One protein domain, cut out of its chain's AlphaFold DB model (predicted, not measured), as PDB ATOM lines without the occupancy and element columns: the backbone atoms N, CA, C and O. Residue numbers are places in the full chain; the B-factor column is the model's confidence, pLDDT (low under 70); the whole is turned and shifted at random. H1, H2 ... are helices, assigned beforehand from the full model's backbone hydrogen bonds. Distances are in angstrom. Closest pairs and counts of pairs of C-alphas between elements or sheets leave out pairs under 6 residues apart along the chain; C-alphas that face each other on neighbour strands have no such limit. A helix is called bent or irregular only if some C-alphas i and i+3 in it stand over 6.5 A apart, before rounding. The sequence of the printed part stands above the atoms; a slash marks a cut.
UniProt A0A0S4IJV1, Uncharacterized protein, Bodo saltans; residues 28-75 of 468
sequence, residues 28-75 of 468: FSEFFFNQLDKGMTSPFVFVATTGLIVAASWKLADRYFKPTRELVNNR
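Overview. This is residues 28 to 75 of the 468 residues of an uncharacterized protein of Bodo saltans (UniProt A0A0S4IJV1). Picture an L with very unequal arms: a short helix, H1, meets the near end of one long helix, H2, at a corner, and H2 then runs off alone as a rod with a kink toward its far end. Residues 50 to 75, of which 50 to 73 belong to H2, stick out free of the rest. The printed part has 48 residues with two named helices, H1 then H2, and no named strand; the class is all helix. The whole is extended, with a radius of gyration of the C-alphas of 17.6 A, and spans 55 by 19 by 10 A.

Along the chain. Find C-alpha 28 at (42.737, -32.692, 4.355); from there H1 runs through residues 28 to 37, 14.3 A from first to last C-alpha. Go on to C-alpha 43 at (46.326, -27.556, 19.774), where H2, residues 43 to 73, begins; it ends 41.8 A away at C-alpha 73, (53.273, 13.275, 14.288). Look near residue 67 for a kink of 40 degrees in H2. H2 is irregular, but only just: C-alphas 64 and 67 are 6.8 A apart.

Arrangement. Look at Leu 36 and Val 45, whose C-alphas, 6.4 A apart, are the closest of H1 and H2. The two helices touch only at the corner by their link, and only just, with 3 pairs of C-alphas within 8 A; H2 touches H1 with residues 44 to 45 alone. Their lines are about perpendicular, at 84 degrees. In H1 every O i to N i+4 pair is within hydrogen-bond range; in H2, 25 of 27 are.

Size, cuts and confidence. The two C-alphas farthest apart are those of Glu 30 and Arg 75, at 55.7 A. The printed part has no cut, and the link from H1 to H2, 5 residues, is tight. Read the B-factor column for the model's confidence: the mean pLDDT of the printed part is 81.4, and residues 67 to 75 are under 70.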
ATOM      1  N   PHE A  28      42.506 -33.977   3.697       86.25
ATOM      2  CA  PHE A  28      42.737 -32.692   4.355       86.25
ATOM      3  C   PHE A  28      41.472 -32.164   5.043       86.25
ATOM      4  O   PHE A  28      41.519 -31.778   6.207       86.25
ATOM      5  N   SER A  29      40.331 -32.188   4.350       82.81
ATOM      6  CA  SER A  29      39.035 -31.797   4.916       82.81
ATOM      7  C   SER A  29      38.628 -32.708   6.072       82.81
ATOM      8  O   SER A  29      38.175 -32.208   7.097       82.81
ATOM      9  N   GLU A  30      38.876 -34.014   5.961       86.81
ATOM     10  CA  GLU A  30      38.687 -34.963   7.062       86.81
ATOM     11  C   GLU A  30      39.514 -34.582   8.297       86.81
ATOM     12  O   GLU A  30      38.976 -34.459   9.398       86.81
ATOM     13  N   PHE A  31      40.812 -34.314   8.122       89.25
ATOM     14  CA  PHE A  31      41.672 -33.851   9.208       89.25
ATOM     15  C   PHE A  31      41.166 -32.536   9.820       89.25
ATOM     16  O   PHE A  31      41.048 -32.436  11.039       89.25
ATOM     17  N   PHE A  32      40.834 -31.543   8.994       85.00
ATOM     18  CA  PHE A  32      40.394 -30.224   9.445       85.00
ATOM     19  C   PHE A  32      39.115 -30.292  10.290       85.00
ATOM     20  O   PHE A  32      39.078 -29.751  11.396       85.00
ATOM     21  N   PHE A  33      38.090 -31.008   9.819       84.56
ATOM     22  CA  PHE A  33      36.842 -31.162  10.568       84.56
ATOM     23  C   PHE A  33      37.025 -32.001  11.836       84.56
ATOM     24  O   PHE A  33      36.450 -31.658  12.864       84.56
ATOM     25  N   ASN A  34      37.899 -33.013  11.816       85.56
ATOM     26  CA  ASN A  34      38.249 -33.771  13.019       85.56
ATOM     27  C   ASN A  34      38.978 -32.916  14.069       85.56
ATOM     28  O   ASN A  34      38.807 -33.142  15.267       85.56
ATOM     29  N   GLN A  35      39.800 -31.947  13.656       85.88
ATOM     30  CA  GLN A  35      40.423 -31.007  14.594       85.88
ATOM     31  C   GLN A  35      39.413 -29.985  15.122       85.88
ATOM     32  O   GLN A  35      39.430 -29.698  16.316       85.88
ATOM     33  N   LEU A  36      38.504 -29.491  14.277       83.62
ATOM     34  CA  LEU A  36      37.416 -28.594  14.684       83.62
ATOM     35  C   LEU A  36      36.452 -29.241  15.680       83.62
ATOM     36  O   LEU A  36      36.068 -28.598  16.654       83.62
ATOM     37  N   ASP A  37      36.093 -30.508  15.472       84.81
ATOM     38  CA  ASP A  37      35.171 -31.232  16.353       84.81
ATOM     39  C   ASP A  37      35.776 -31.466  17.756       84.81
ATOM     40  O   ASP A  37      35.039 -31.577  18.734       84.81
ATOM     41  N   LYS A  38      37.113 -31.452  17.892       84.62
ATOM     42  CA  LYS A  38      37.811 -31.452  19.196       84.62
ATOM     43  C   LYS A  38      37.743 -30.094  19.915       84.62
ATOM     44  O   LYS A  38      38.110 -29.999  21.090       84.62
ATOM     45  N   GLY A  39      37.283 -29.036  19.246       86.69
ATOM     46  CA  GLY A  39      37.167 -27.693  19.810       86.69
ATOM     47  C   GLY A  39      38.493 -27.170  20.372       86.69
ATOM     48  O   GLY A  39      39.565 -27.446  19.837       86.69
ATOM     49  N   MET A  40      38.431 -26.453  21.497       84.81
ATOM     50  CA  MET A  40      39.606 -25.850  22.150       84.81
ATOM     51  C   MET A  40      40.595 -26.867  22.743       84.81
ATOM     52  O   MET A  40      41.676 -26.474  23.171       84.81
ATOM     53  N   THR A  41      40.259 -28.163  22.761       85.25
ATOM     54  CA  THR A  41      41.194 -29.217  23.193       85.25
ATOM     55  C   THR A  41      42.196 -29.598  22.102       85.25
ATOM     56  O   THR A  41      43.220 -30.214  22.394       85.25
ATOM     57  N   SER A  42      41.944 -29.216  20.841       91.00
ATOM     58  CA  SER A  42      42.924 -29.374  19.768       91.00
ATOM     59  C   SER A  42      43.968 -28.251  19.823       91.00
ATOM     60  O   SER A  42      43.594 -27.075  19.769       91.00
ATOM     61  N   PRO A  43      45.278 -28.573  19.823       87.38
ATOM     62  CA  PRO A  43      46.326 -27.556  19.774       87.38
ATOM     63  C   PRO A  43      46.250 -26.712  18.492       87.38
ATOM     64  O   PRO A  43      46.567 -25.526  18.519       87.38
ATOM     65  N   PHE A  44      45.759 -27.275  17.382       86.69
ATOM     66  CA  PHE A  44      45.617 -26.551  16.115       86.69
ATOM     67  C   PHE A  44      44.497 -25.512  16.158       86.69
ATOM     68  O   PHE A  44      44.693 -24.380  15.718       86.69
ATOM     69  N   VAL A  45      43.336 -25.872  16.717       87.38
ATOM     70  CA  VAL A  45      42.211 -24.938  16.880       87.38
ATOM     71  C   VAL A  45      42.580 -23.846  17.877       87.38
ATOM     72  O   VAL A  45      42.314 -22.676  17.616       87.38
ATOM     73  N   PHE A  46      43.256 -24.199  18.971       88.00
ATOM     74  CA  PHE A  46      43.728 -23.232  19.957       88.00
ATOM     75  C   PHE A  46      44.683 -22.201  19.338       88.00
ATOM     76  O   PHE A  46      44.440 -20.999  19.439       88.00
ATOM     77  N   VAL A  47      45.728 -22.651  18.633       90.44
ATOM     78  CA  VAL A  47      46.700 -21.757  17.981       90.44
ATOM     79  C   VAL A  47      46.033 -20.888  16.912       90.44
ATOM     80  O   VAL A  47      46.269 -19.682  16.880       90.44
ATOM     81  N   ALA A  48      45.159 -21.459  16.076       89.94
ATOM     82  CA  ALA A  48      44.452 -20.704  15.040       89.94
ATOM     83  C   ALA A  48      43.513 -19.635  15.629       89.94
ATOM     84  O   ALA A  48      43.484 -18.500  15.150       89.94
ATOM     85  N   THR A  49      42.781 -19.972  16.693       88.12
ATOM     86  CA  THR A  49      41.843 -19.052  17.356       88.12
ATOM     87  C   THR A  49      42.591 -17.931  18.074       88.12
ATOM     88  O   THR A  49      42.247 -16.762  17.909       88.12
ATOM     89  N   THR A  50      43.664 -18.252  18.803       90.12
ATOM     90  CA  THR A  50      44.524 -17.243  19.437       90.12
ATOM     91  C   THR A  50      45.180 -16.344  18.388       90.12
ATOM     92  O   THR A  50      45.180 -15.127  18.552       90.12
ATOM     93  N   GLY A  51      45.661 -16.903  17.272       94.81
ATOM     94  CA  GLY A  51      46.203 -16.125  16.155       94.81
ATOM     95  C   GLY A  51      45.185 -15.146  15.560       94.81
ATOM     96  O   GLY A  51      45.508 -13.979  15.340       94.81
ATOM     97  N   LEU A  52      43.936 -15.585  15.371       91.94
ATOM     98  CA  LEU A  52      42.839 -14.724  14.917       91.94
ATOM     99  C   LEU A  52      42.516 -13.610  15.917       91.94
ATOM    100  O   LEU A  52      42.326 -12.469  15.500       91.94
ATOM    101  N   ILE A  53      42.483 -13.913  17.218       91.38
ATOM    102  CA  ILE A  53      42.248 -12.909  18.264       91.38
ATOM    103  C   ILE A  53      43.378 -11.880  18.272       91.38
ATOM    104  O   ILE A  53      43.098 -10.687  18.245       91.38
ATOM    105  N   VAL A  54      44.641 -12.312  18.227       94.25
ATOM    106  CA  VAL A  54      45.798 -11.405  18.182       94.25
ATOM    107  C   VAL A  54      45.753 -10.523  16.934       94.25
ATOM    108  O   VAL A  54      45.940  -9.312  17.040       94.25
ATOM    109  N   ALA A  55      45.440 -11.086  15.765       93.62
ATOM    110  CA  ALA A  55      45.313 -10.319  14.526       93.62
ATOM    111  C   ALA A  55      44.142  -9.320  14.572       93.62
ATOM    112  O   ALA A  55      44.275  -8.183  14.110       93.62
ATOM    113  N   ALA A  56      43.006  -9.714  15.153       92.44
ATOM    114  CA  ALA A  56      41.857  -8.837  15.350       92.44
ATOM    115  C   ALA A  56      42.178  -7.705  16.338       92.44
ATOM    116  O   ALA A  56      41.910  -6.544  16.030       92.44
ATOM    117  N   SER A  57      42.809  -8.015  17.473       88.06
ATOM    118  CA  SER A  57      43.273  -7.036  18.461       88.06
ATOM    119  C   SER A  57      44.299  -6.074  17.869       88.06
ATOM    120  O   SER A  57      44.180  -4.872  18.086       88.06
ATOM    121  N   TRP A  58      45.251  -6.567  17.068       90.50
ATOM    122  CA  TRP A  58      46.209  -5.726  16.351       90.50
ATOM    123  C   TRP A  58      45.491  -4.772  15.401       90.50
ATOM    124  O   TRP A  58      45.739  -3.572  15.447       90.50
ATOM    125  N   LYS A  59      44.573  -5.263  14.555       90.56
ATOM    126  CA  LYS A  59      43.817  -4.398  13.633       90.56
ATOM    127  C   LYS A  59      42.944  -3.380  14.362       90.56
ATOM    128  O   LYS A  59      42.802  -2.258  13.880       90.56
ATOM    129  N   LEU A  60      42.359  -3.753  15.501       88.62
ATOM    130  CA  LEU A  60      41.560  -2.841  16.313       88.62
ATOM    131  C   LEU A  60      42.444  -1.743  16.913       88.62
ATOM    132  O   LEU A  60      42.131  -0.566  16.769       88.62
ATOM    133  N   ALA A  61      43.575  -2.121  17.508       81.56
ATOM    134  CA  ALA A  61      44.563  -1.184  18.028       81.56
ATOM    135  C   ALA A  61      45.075  -0.254  16.918       81.56
ATOM    136  O   ALA A  61      45.079   0.959  17.090       81.56
ATOM    137  N   ASP A  62      45.424  -0.793  15.751       82.44
ATOM    138  CA  ASP A  62      45.904  -0.005  14.616       82.44
ATOM    139  C   ASP A  62      44.848   1.012  14.153       82.44
ATOM    140  O   ASP A  62      45.158   2.183  13.970       82.44
ATOM    141  N   ARG A  63      43.572   0.610  14.067       86.19
ATOM    142  CA  ARG A  63      42.471   1.503  13.672       86.19
ATOM    143  C   ARG A  63      42.180   2.604  14.697       86.19
ATOM    144  O   ARG A  63      41.809   3.702  14.296       86.19
ATOM    145  N   TYR A  64      42.328   2.321  15.991       78.12
ATOM    146  CA  TYR A  64      42.069   3.297  17.054       78.12
ATOM    147  C   TYR A  64      43.264   4.218  17.329       78.12
ATOM    148  O   TYR A  64      43.066   5.403  17.570       78.12
ATOM    149  N   PHE A  65      44.498   3.707  17.267       72.75
ATOM    150  CA  PHE A  65      45.696   4.466  17.638       72.75
ATOM    151  C   PHE A  65      46.391   5.162  16.460       72.75
ATOM    152  O   PHE A  65      47.101   6.141  16.698       72.75
ATOM    153  N   LYS A  66      46.213   4.715  15.203       70.81
ATOM    154  CA  LYS A  66      46.769   5.416  14.025       70.81
ATOM    155  C   LYS A  66      46.342   6.878  13.911       70.81
ATOM    156  O   LYS A  66      47.246   7.703  13.821       70.81
ATOM    157  N   PRO A  67      45.046   7.239  13.970       67.88
ATOM    158  CA  PRO A  67      44.652   8.639  13.813       67.88
ATOM    159  C   PRO A  67      45.238   9.524  14.919       67.88
ATOM    160  O   PRO A  67      45.673  10.637  14.652       67.88
ATOM    161  N   THR A  68      45.349   9.020  16.151       57.34
ATOM    162  CA  THR A  68      45.992   9.752  17.252       57.34
ATOM    163  C   THR A  68      47.502   9.898  17.038       57.34
ATOM    164  O   THR A  68      48.050  10.968  17.287       57.34
ATOM    165  N   ARG A  69      48.186   8.860  16.535       59.31
ATOM    166  CA  ARG A  69      49.619   8.923  16.194       59.31
ATOM    167  C   ARG A  69      49.904   9.870  15.039       59.31
ATOM    168  O   ARG A  69      50.891  10.590  15.093       59.31
ATOM    169  N   GLU A  70      49.061   9.871  14.014       62.22
ATOM    170  CA  GLU A  70      49.183  10.781  12.876       62.22
ATOM    171  C   GLU A  70      48.913  12.225  13.302       62.22
ATOM    172  O   GLU A  70      49.679  13.100  12.930       62.22
ATOM    173  N   LEU A  71      47.929  12.479  14.173       59.25
ATOM    174  CA  LEU A  71      47.721  13.806  14.765       59.25
ATOM    175  C   LEU A  71      48.926  14.282  15.589       59.25
ATOM    176  O   LEU A  71      49.299  15.443  15.486       59.25
ATOM    177  N   VAL A  72      49.553  13.407  16.383       56.41
ATOM    178  CA  VAL A  72      50.756  13.749  17.168       56.41
ATOM    179  C   VAL A  72      51.977  13.962  16.268       56.41
ATOM    180  O   VAL A  72      52.730  14.902  16.489       56.41
ATOM    181  N   ASN A  73      52.159  13.141  15.232       56.78
ATOM    182  CA  ASN A  73      53.273  13.275  14.288       56.78
ATOM    183  C   ASN A  73      53.104  14.466  13.329       56.78
ATOM    184  O   ASN A  73      54.102  15.027  12.887       56.78
ATOM    185  N   ASN A  74      51.863  14.860  13.027       56.41
ATOM    186  CA  ASN A  74      51.540  16.018  12.189       56.41
ATOM    187  C   ASN A  74      51.469  17.330  12.985       56.41
ATOM    188  O   ASN A  74      51.265  18.385  12.383       56.41
ATOM    189  N   ARG A  75      51.651  17.308  14.316       48.84
ATOM    190  CA  ARG A  75      51.960  18.532  15.066       48.84
ATOM    191  C   ARG A  75      53.346  18.990  14.623       48.84
ATOM    192  O   ARG A  75      54.361  18.519  15.127       48.84
TER     193      ARG A  75